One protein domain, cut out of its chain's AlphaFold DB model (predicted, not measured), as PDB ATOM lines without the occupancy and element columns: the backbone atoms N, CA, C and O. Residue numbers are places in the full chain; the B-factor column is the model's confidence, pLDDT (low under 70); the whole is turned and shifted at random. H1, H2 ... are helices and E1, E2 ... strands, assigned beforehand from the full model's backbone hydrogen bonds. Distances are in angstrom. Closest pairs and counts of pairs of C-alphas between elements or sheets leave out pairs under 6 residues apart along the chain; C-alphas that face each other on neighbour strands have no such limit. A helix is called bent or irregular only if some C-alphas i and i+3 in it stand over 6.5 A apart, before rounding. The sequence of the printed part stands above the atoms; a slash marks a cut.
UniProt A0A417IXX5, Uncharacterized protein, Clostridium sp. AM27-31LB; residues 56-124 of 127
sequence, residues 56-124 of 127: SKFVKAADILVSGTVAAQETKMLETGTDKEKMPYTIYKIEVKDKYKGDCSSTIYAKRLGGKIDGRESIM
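This is residues 56 to 124 of the 127 residues of an uncharacterized protein of Clostridium sp. AM27-31LB (UniProt A0A417IXX5). A long hairpin of two strands, E1 and E2, bends sharply near one end, and the shorter E3 runs beside E2 to make one twisted sheet. A short helix, H1, sits off the bent end, and a small hairpin, E4 and E5, lies toward the other end. The printed part has 69 residues, mostly strand, in the order H1 E1 E2 E3 E4 E5; the larger sheet has the order E1 - E2 - E3, antiparallel. It is loose, with a radius of gyration of the C-alphas of 14.6 A, and elongated, spanning 41 by 26 by 20 A.

Find C-alpha 56 at (31.942, 105.897, 17.616), where H1 begins and runs to residue 61. E1, residues 65 to 79, covers 29.1 A and bends by 110 degrees at residue 68. E2, residues 86 to 101, covers 33.7 A from C-alpha 86 at (20.243, 125.715, 44.689) and bends by 110 degrees at residue 98. E3, residues 107 to 113, covers 20.0 A; then come E4, residues 115 to 117, and E5, residues 120 to 122, ending at (31.202, 123.871, 40.471).

H1 is only just on the sheet, with 5 pairs of C-alphas within 10 A, and only grazes it with residues 58 to 60. Every O i to N i+4 pair in H1 is within hydrogen-bond range. E1, E2 and E3 form a meander, each strand the antiparallel neighbour of the one before: look at N 74 and O 91, 3.0 A, then N 92 and O 110, 2.8 A. E3 runs on into E4 at 65 degrees. In the hairpin E4 and E5, N 117 and O 120 are 2.9 A apart. The closest C-alphas of E2 and E4, Thr 90 and Gly 115, are 5.5 A apart.

The two farthest C-alphas, of Ser 56 and Asp 83, are 41.7 A apart. The printed part has no cut and no long link. Look for pLDDT under 70 at residue 58, residues 80 to 85 and residues 122 to 124.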
ATOM      1  N   SER A  56      33.087 106.566  18.245       71.19
ATOM      2  CA  SER A  56      31.942 105.897  17.616       71.19
ATOM      3  C   SER A  56      30.810 105.539  18.584       71.19
ATOM      4  O   SER A  56      29.657 105.482  18.162       71.19
ATOM      5  N   LYS A  57      31.102 105.308  19.870       71.00
ATOM      6  CA  LYS A  57      30.066 105.046  20.878       71.00
ATOM      7  C   LYS A  57      29.316 106.330  21.249       71.00
ATOM      8  O   LYS A  57      28.091 106.304  21.311       71.00
ATOM      9  N   PHE A  58      30.030 107.449  21.372       67.56
ATOM     10  CA  PHE A  58      29.441 108.765  21.640       67.56
ATOM     11  C   PHE A  58      28.492 109.201  20.516       67.56
ATOM     12  O   PHE A  58      27.346 109.563  20.758       67.56
ATOM     13  N   VAL A  59      28.931 109.061  19.259       73.50
ATOM     14  CA  VAL A  59      28.104 109.391  18.083       73.50
ATOM     15  C   VAL A  59      26.850 108.513  18.004       73.50
ATOM     16  O   VAL A  59      25.791 108.973  17.574       73.50
ATOM     17  N   LYS A  60      26.934 107.243  18.421       79.06
ATOM     18  CA  LYS A  60      25.764 106.352  18.464       79.06
ATOM     19  C   LYS A  60      24.752 106.789  19.520       79.06
ATOM     20  O   LYS A  60      23.570 106.809  19.196       79.06
ATOM     21  N   ALA A  61      25.215 107.166  20.711       78.94
ATOM     22  CA  ALA A  61      24.358 107.569  21.825       78.94
ATOM     23  C   ALA A  61      23.735 108.966  21.660       78.94
ATOM     24  O   ALA A  61      22.633 109.192  22.138       78.94
ATOM     25  N   ALA A  62      24.410 109.899  20.984       78.31
ATOM     26  CA  ALA A  62      23.928 111.275  20.847       78.31
ATOM     27  C   ALA A  62      22.687 111.380  19.943       78.31
ATOM     28  O   ALA A  62      22.719 110.874  18.827       78.31
ATOM     29  N   ASP A  63      21.640 112.100  20.342       87.00
ATOM     30  CA  ASP A  63      20.514 112.408  19.443       87.00
ATOM     31  C   ASP A  63      20.898 113.446  18.379       87.00
ATOM     32  O   ASP A  63      20.512 113.337  17.215       87.00
ATOM     33  N   ILE A  64      21.718 114.428  18.772       83.50
ATOM     34  CA  ILE A  64      22.192 115.530  17.930       83.50
ATOM     35  C   ILE A  64      23.719 115.637  18.045       83.50
ATOM     36  O   ILE A  64      24.273 115.599  19.142       83.50
ATOM     37  N   LEU A  65      24.400 115.812  16.911       85.38
ATOM     38  CA  LEU A  65      25.840 116.068  16.829       85.38
ATOM     39  C   LEU A  65      26.103 117.208  15.846       85.38
ATOM     40  O   LEU A  65      25.789 117.095  14.661       85.38
ATOM     41  N   VAL A  66      26.714 118.288  16.329       85.56
ATOM     42  CA  VAL A  66      26.969 119.513  15.558       85.56
ATOM     43  C   VAL A  66      28.344 120.097  15.878       85.56
ATOM     44  O   VAL A  66      28.901 119.832  16.943       85.56
ATOM     45  N   SER A  67      28.873 120.925  14.977       85.88
ATOM     46  CA  SER A  67      29.932 121.896  15.275       85.88
ATOM     47  C   SER A  67      29.342 123.305  15.271       85.88
ATOM     48  O   SER A  67      28.375 123.597  14.563       85.88
ATOM     49  N   GLY A  68      29.923 124.205  16.057       85.75
ATOM     50  CA  GLY A  68      29.432 125.571  16.148       85.75
ATOM     51  C   GLY A  68      30.271 126.444  17.064       85.75
ATOM     52  O   GLY A  68      31.254 125.991  17.652       85.75
ATOM     53  N   THR A  69      29.848 127.696  17.189       89.81
ATOM     54  CA  THR A  69      30.476 128.694  18.058       89.81
ATOM     55  C   THR A  69      29.565 128.976  19.243       89.81
ATOM     56  O   THR A  69      28.358 129.149  19.079       89.81
ATOM     57  N   VAL A  70      30.132 129.048  20.448       89.06
ATOM     58  CA  VAL A  70      29.398 129.535  21.623       89.06
ATOM     59  C   VAL A  70      29.250 131.050  21.492       89.06
ATOM     60  O   VAL A  70      30.222 131.784  21.639       89.06
ATOM     61  N   ALA A  71      28.036 131.511  21.202       84.69
ATOM     62  CA  ALA A  71      27.722 132.928  21.034       84.69
ATOM     63  C   ALA A  71      27.442 133.630  22.371       84.69
ATOM     64  O   ALA A  71      27.671 134.828  22.508       84.69
ATOM     65  N   ALA A  72      26.928 132.893  23.360       84.44
ATOM     66  CA  ALA A  72      26.699 133.401  24.709       84.44
ATOM     67  C   ALA A  72      26.705 132.265  25.739       84.44
ATOM     68  O   ALA A  72      26.396 131.115  25.417       84.44
ATOM     69  N   GLN A  73      27.006 132.615  26.988       88.06
ATOM     70  CA  GLN A  73      26.961 131.717  28.137       88.06
ATOM     71  C   GLN A  73      26.282 132.422  29.314       88.06
ATOM     72  O   GLN A  73      26.570 133.584  29.588       88.06
ATOM     73  N   GLU A  74      25.417 131.705  30.030       84.75
ATOM     74  CA  GLU A  74      24.737 132.211  31.223       84.75
ATOM     75  C   GLU A  74      24.694 131.130  32.312       84.75
ATOM     76  O   GLU A  74      24.242 130.013  32.058       84.75
ATOM     77  N   THR A  75      25.146 131.455  33.527       84.69
ATOM     78  CA  THR A  75      24.999 130.579  34.701       84.69
ATOM     79  C   THR A  75      23.719 130.940  35.445       84.69
ATOM     80  O   THR A  75      23.494 132.105  35.767       84.69
ATOM     81  N   LYS A  76      22.893 129.940  35.750       85.25
ATOM     82  CA  LYS A  76      21.662 130.073  36.533       85.25
ATOM     83  C   LYS A  76      21.657 129.100  37.699       85.25
ATOM     84  O   LYS A  76      22.405 128.126  37.720       85.25
ATOM     85  N   MET A  77      20.779 129.372  38.653       84.62
ATOM     86  CA  MET A  77      20.494 128.480  39.768       84.62
ATOM     87  C   MET A  77      19.207 127.714  39.477       84.62
ATOM     88  O   MET A  77      18.174 128.322  39.206       84.62
ATOM     89  N   LEU A  78      19.278 126.388  39.520       82.75
ATOM     90  CA  LEU A  78      18.121 125.507  39.500       82.75
ATOM     91  C   LEU A  78      17.612 125.360  40.934       82.75
ATOM     92  O   LEU A  78      18.371 124.987  41.830       82.75
ATOM     93  N   GLU A  79      16.338 125.668  41.152       79.75
ATOM     94  CA  GLU A  79      15.675 125.410  42.428       79.75
ATOM     95  C   GLU A  79      15.314 123.924  42.503       79.75
ATOM     96  O   GLU A  79      14.672 123.393  41.599       79.75
ATOM     97  N   THR A  80      15.743 123.235  43.563       65.25
ATOM     98  CA  THR A  80      15.519 121.784  43.723       65.25
ATOM     99  C   THR A  80      14.211 121.449  44.451       65.25
ATOM    100  O   THR A  80      13.990 120.309  44.840       65.25
ATOM    101  N   GLY A  81      13.314 122.421  44.653       65.50
ATOM    102  CA  GLY A  81      12.079 122.239  45.431       65.50
ATOM    103  C   GLY A  81      12.292 122.194  46.952       65.50
ATOM    104  O   GLY A  81      11.329 122.270  47.707       65.50
ATOM    105  N   THR A  82      13.546 122.143  47.406       58.62
ATOM    106  CA  THR A  82      13.971 122.353  48.793       58.62
ATOM    107  C   THR A  82      14.749 123.661  48.895       58.62
ATOM    108  O   THR A  82      15.759 123.837  48.215       58.62
ATOM    109  N   ASP A  83      14.329 124.565  49.786       57.38
ATOM    110  CA  ASP A  83      14.887 125.927  49.942       57.38
ATOM    111  C   ASP A  83      16.401 125.986  50.222       57.38
ATOM    112  O   ASP A  83      17.012 127.055  50.174       57.38
ATOM    113  N   LYS A  84      17.024 124.846  50.536       58.09
ATOM    114  CA  LYS A  84      18.417 124.753  50.980       58.09
ATOM    115  C   LYS A  84      19.405 124.335  49.894       58.09
ATOM    116  O   LYS A  84      20.603 124.467  50.117       58.09
ATOM    117  N   GLU A  85      18.942 123.896  48.725       66.50
ATOM    118  CA  GLU A  85      19.830 123.384  47.678       66.50
ATOM    119  C   GLU A  85      19.514 124.044  46.335       66.50
ATOM    120  O   GLU A  85      18.643 123.620  45.579       66.50
ATOM    121  N   LYS A  86      20.222 125.134  46.034       75.56
ATOM    122  CA  LYS A  86      20.243 125.715  44.689       75.56
ATOM    123  C   LYS A  86      21.411 125.125  43.923       75.56
ATOM    124  O   LYS A  86      22.547 125.177  44.391       75.56
ATOM    125  N   MET A  87      21.130 124.584  42.746       79.19
ATOM    126  CA  MET A  87      22.119 123.861  41.960       79.19
ATOM    127  C   MET A  87      22.521 124.682  40.734       79.19
ATOM    128  O   MET A  87      21.652 125.003  39.919       79.19
ATOM    129  N   PRO A  88      23.800 125.057  40.564       83.25
ATOM    130  CA  PRO A  88      24.212 125.786  39.375       83.25
ATOM    131  C   PRO A  88      24.013 124.947  38.121       83.25
ATOM    132  O   PRO A  88      24.296 123.748  38.095       83.25
ATOM    133  N   TYR A  89      23.612 125.614  37.053       84.12
ATOM    134  CA  TYR A  89      23.707 125.090  35.705       84.12
ATOM    135  C   TYR A  89      24.071 126.209  34.739       84.12
ATOM    136  O   TYR A  89      23.692 127.367  34.907       84.12
ATOM    137  N   THR A  90      24.808 125.850  33.702       83.69
ATOM    138  CA  THR A  90      25.255 126.762  32.658       83.69
ATOM    139  C   THR A  90      24.485 126.487  31.376       83.69
ATOM    140  O   THR A  90      24.378 125.339  30.940       83.69
ATOM    141  N   ILE A  91      23.956 127.540  30.759       87.06
ATOM    142  CA  ILE A  91      23.332 127.504  29.440       87.06
ATOM    143  C   ILE A  91      24.317 128.081  28.426       87.06
ATOM    144  O   ILE A  91      24.756 129.222  28.565       87.06
ATOM    145  N   TYR A  92      24.612 127.317  27.381       85.00
ATOM    146  CA  TYR A  92      25.380 127.759  26.223       85.00
ATOM    147  C   TYR A  92      24.433 128.011  25.058       85.00
ATOM    148  O   TYR A  92      23.714 127.102  24.645       85.00
ATOM    149  N   LYS A  93      24.451 129.225  24.507       87.94
ATOM    150  CA  LYS A  93      23.846 129.522  23.206       87.94
ATOM    151  C   LYS A  93      24.880 129.217  22.129       87.94
ATOM    152  O   LYS A  93      25.939 129.841  22.106       87.94
ATOM    153  N   ILE A  94      24.568 128.275  21.250       85.19
ATOM    154  CA  ILE A  94      25.481 127.789  20.218       85.19
ATOM    155  C   ILE A  94      24.908 128.144  18.851       85.19
ATOM    156  O   ILE A  94      23.778 127.774  18.532       85.19
ATOM    157  N   GLU A  95      25.701 128.839  18.045       90.25
ATOM    158  CA  GLU A  95      25.443 129.046  16.622       90.25
ATOM    159  C   GLU A  95      26.013 127.864  15.843       90.25
ATOM    160  O   GLU A  95      27.215 127.597  15.880       90.25
ATOM    161  N   VAL A  96      25.132 127.118  15.183       85.25
ATOM    162  CA  VAL A  96      25.470 125.871  14.496       85.25
ATOM    163  C   VAL A  96      26.088 126.186  13.140       85.25
ATOM    164  O   VAL A  96      25.494 126.898  12.332       85.25
ATOM    165  N   LYS A  97      27.264 125.608  12.886       88.00
ATOM    166  CA  LYS A  97      27.969 125.694  11.607       88.00
ATOM    167  C   LYS A  97      27.708 124.452  10.760       88.00
ATOM    168  O   LYS A  97      27.130 124.565   9.685       88.00
ATOM    169  N   ASP A  98      28.089 123.281  11.269       83.94
ATOM    170  CA  ASP A  98      27.914 122.004  10.578       83.94
ATOM    171  C   ASP A  98      27.070 121.046  11.427       83.94
ATOM    172  O   ASP A  98      27.169 121.019  12.656       83.94
ATOM    173  N   LYS A  99      26.255 120.226  10.759       86.88
ATOM    174  CA  LYS A  99      25.448 119.172  11.387       86.88
ATOM    175  C   LYS A  99      25.966 117.811  10.947       86.88
ATOM    176  O   LYS A  99      26.161 117.580   9.757       86.88
ATOM    177  N   TYR A 100      26.158 116.915  11.904       84.00
ATOM    178  CA  TYR A 100      26.669 115.563  11.675       84.00
ATOM    179  C   TYR A 100      25.654 114.474  12.046       84.00
ATOM    180  O   TYR A 100      25.715 113.381  11.488       84.00
ATOM    181  N   LYS A 101      24.731 114.749  12.979       85.12
ATOM    182  CA  LYS A 101      23.624 113.853  13.356       85.12
ATOM    183  C   LYS A 101      22.458 114.654  13.930       85.12
ATOM    184  O   LYS A 101      22.701 115.616  14.655       85.12
ATOM    185  N   GLY A 102      21.236 114.196  13.666       82.88
ATOM    186  CA  GLY A 102      20.011 114.771  14.215       82.88
ATOM    187  C   GLY A 102      19.647 116.109  13.578       82.88
ATOM    188  O   GLY A 102      20.511 116.903  13.203       82.88
ATOM    189  N   ASP A 103      18.349 116.357  13.453       87.12
ATOM    190  CA  ASP A 103      17.859 117.647  12.985       87.12
ATOM    191  C   ASP A 103      17.860 118.666  14.122       87.12
ATOM    192  O   ASP A 103      17.492 118.382  15.262       87.12
ATOM    193  N   CYS A 104      18.276 119.888  13.801       85.19
ATOM    194  CA  CYS A 104      18.283 120.998  14.740       85.19
ATOM    195  C   CYS A 104      18.223 122.344  14.013       85.19
ATOM    196  O   CYS A 104      18.529 122.448  12.819       85.19
ATOM    197  N   SER A 105      17.876 123.393  14.750       89.62
ATOM    198  CA  SER A 105      17.924 124.777  14.273       89.62
ATOM    199  C   SER A 105      19.364 125.266  14.050       89.62
ATOM    200  O   SER A 105      20.330 124.631  14.476       89.62
ATOM    201  N   SER A 106      19.517 126.422  13.396       86.00
ATOM    202  CA  SER A 106      20.804 127.130  13.246       86.00
ATOM    203  C   SER A 106      21.338 127.704  14.565       86.00
ATOM    204  O   SER A 106      22.494 128.104  14.658       86.00
ATOM    205  N   THR A 107      20.508 127.741  15.604       89.69
ATOM    206  CA  THR A 107      20.886 128.095  16.970       89.69
ATOM    207  C   THR A 107      20.301 127.066  17.922       89.69
ATOM    208  O   THR A 107      19.110 126.763  17.841       89.69
ATOM    209  N   ILE A 108      21.124 126.547  18.831       84.25
ATOM    210  CA  ILE A 108      20.709 125.591  19.862       84.25
ATOM    211  C   ILE A 108      21.169 126.051  21.243       84.25
ATOM    212  O   ILE A 108      22.087 126.863  21.373       84.25
ATOM    213  N   TYR A 109      20.533 125.505  22.277       86.06
ATOM    214  CA  TYR A 109      20.887 125.764  23.666       86.06
ATOM    215  C   TYR A 109      21.296 124.459  24.340       86.06
ATOM    216  O   TYR A 109      20.493 123.532  24.424       86.06
ATOM    217  N   ALA A 110      22.530 124.395  24.834       82.50
ATOM    218  CA  ALA A 110      23.019 123.265  25.614       82.50
ATOM    219  C   ALA A 110      23.037 123.639  27.098       82.50
ATOM    220  O   ALA A 110      23.555 124.694  27.465       82.50
ATOM    221  N   LYS A 111      22.472 122.783  27.952       84.50
ATOM    222  CA  LYS A 111      22.525 122.947  29.408       84.50
ATOM    223  C   LYS A 111      23.548 121.976  29.979       84.50
ATOM    224  O   LYS A 111      23.471 120.784  29.705       84.50
ATOM    225  N   ARG A 112      24.475 122.484  30.786       83.56
ATOM    226  CA  ARG A 112      25.426 121.678  31.557       83.56
ATOM    227  C   ARG A 112      25.189 121.940  33.034       83.56
ATOM    228  O   ARG A 112      25.200 123.095  33.450       83.56
ATOM    229  N   LEU A 113      24.973 120.887  33.812       82.19
ATOM    230  CA  LEU A 113      24.940 121.003  35.266       82.19
ATOM    231  C   LEU A 113      26.321 121.431  35.785       82.19
ATOM    232  O   LEU A 113      27.353 121.071  35.216       82.19
ATOM    233  N   GLY A 114      26.337 122.249  36.834       77.81
ATOM    234  CA  GLY A 114      27.537 122.949  37.275       77.81
ATOM    235  C   GLY A 114      27.780 124.272  36.540       77.81
ATOM    236  O   GLY A 114      26.934 124.802  35.815       77.81
ATOM    237  N   GLY A 115      28.966 124.830  36.742       71.31
ATOM    238  CA  GLY A 115      29.346 126.142  36.231       71.31
ATOM    239  C   GLY A 115      30.023 127.007  37.277       71.31
ATOM    240  O   GLY A 115      30.279 126.581  38.401       71.31
ATOM    241  N   LYS A 116      30.322 128.245  36.890       72.50
ATOM    242  CA  LYS A 116      31.073 129.173  37.730       72.50
ATOM    243  C   LYS A 116      30.130 130.011  38.593       72.50
ATOM    244  O   LYS A 116      29.351 130.791  38.049       72.50
ATOM    245  N   ILE A 117      30.225 129.861  39.913       70.31
ATOM    246  CA  ILE A 117      29.560 130.714  40.912       70.31
ATOM    247  C   ILE A 117      30.651 131.451  41.687       70.31
ATOM    248  O   ILE A 117      31.593 130.820  42.156       70.31
ATOM    249  N   ASP A 118      30.551 132.777  41.809       73.25
ATOM    250  CA  ASP A 118      31.471 133.604  42.609       73.25
ATOM    251  C   ASP A 118      32.961 133.328  42.338       73.25
ATOM    252  O   ASP A 118      33.799 133.252  43.238       73.25
ATOM    253  N   GLY A 119      33.308 133.113  41.066       71.44
ATOM    254  CA  GLY A 119      34.681 132.825  40.656       71.44
ATOM    255  C   GLY A 119      35.124 131.364  40.819       71.44
ATOM    256  O   GLY A 119      36.197 131.019  40.327       71.44
ATOM    257  N   ARG A 120      34.312 130.501  41.441       72.00
ATOM    258  CA  ARG A 120      34.605 129.082  41.691       72.00
ATOM    259  C   ARG A 120      33.874 128.182  40.703       72.00
ATOM    260  O   ARG A 120      32.675 128.337  40.486       72.00
ATOM    261  N   GLU A 121      34.596 127.230  40.120       76.00
ATOM    262  CA  GLU A 121      34.005 126.199  39.266       76.00
ATOM    263  C   GLU A 121      33.278 125.173  40.148       76.00
ATOM    264  O   GLU A 121      33.868 124.602  41.064       76.00
ATOM    265  N   SER A 122      31.995 124.949  39.881       68.69
ATOM    266  CA  SER A 122      31.202 123.871  40.471       68.69
ATOM    267  C   SER A 122      31.007 122.780  39.427       68.69
ATOM    268  O   SER A 122      30.537 123.055  38.322       68.69
ATOM    269  N   ILE A 123      31.359 121.546  39.775       69.38
ATOM    270  CA  ILE A 123      31.209 120.364  38.920       69.38
ATOM    271  C   ILE A 123      30.267 119.405  39.640       69.38
ATOM    272  O   ILE A 123      30.387 119.216  40.849       69.38
ATOM    273  N   MET A 124      29.318 118.829  38.906       64.56
ATOM    274  CA  MET A 124      28.441 117.796  39.445       64.56
ATOM    275  C   MET A 124      29.088 116.433  39.288       64.56
ATOM    276  O   MET A 124      29.581 116.115  38.208       64.56
TER     277      MET A 124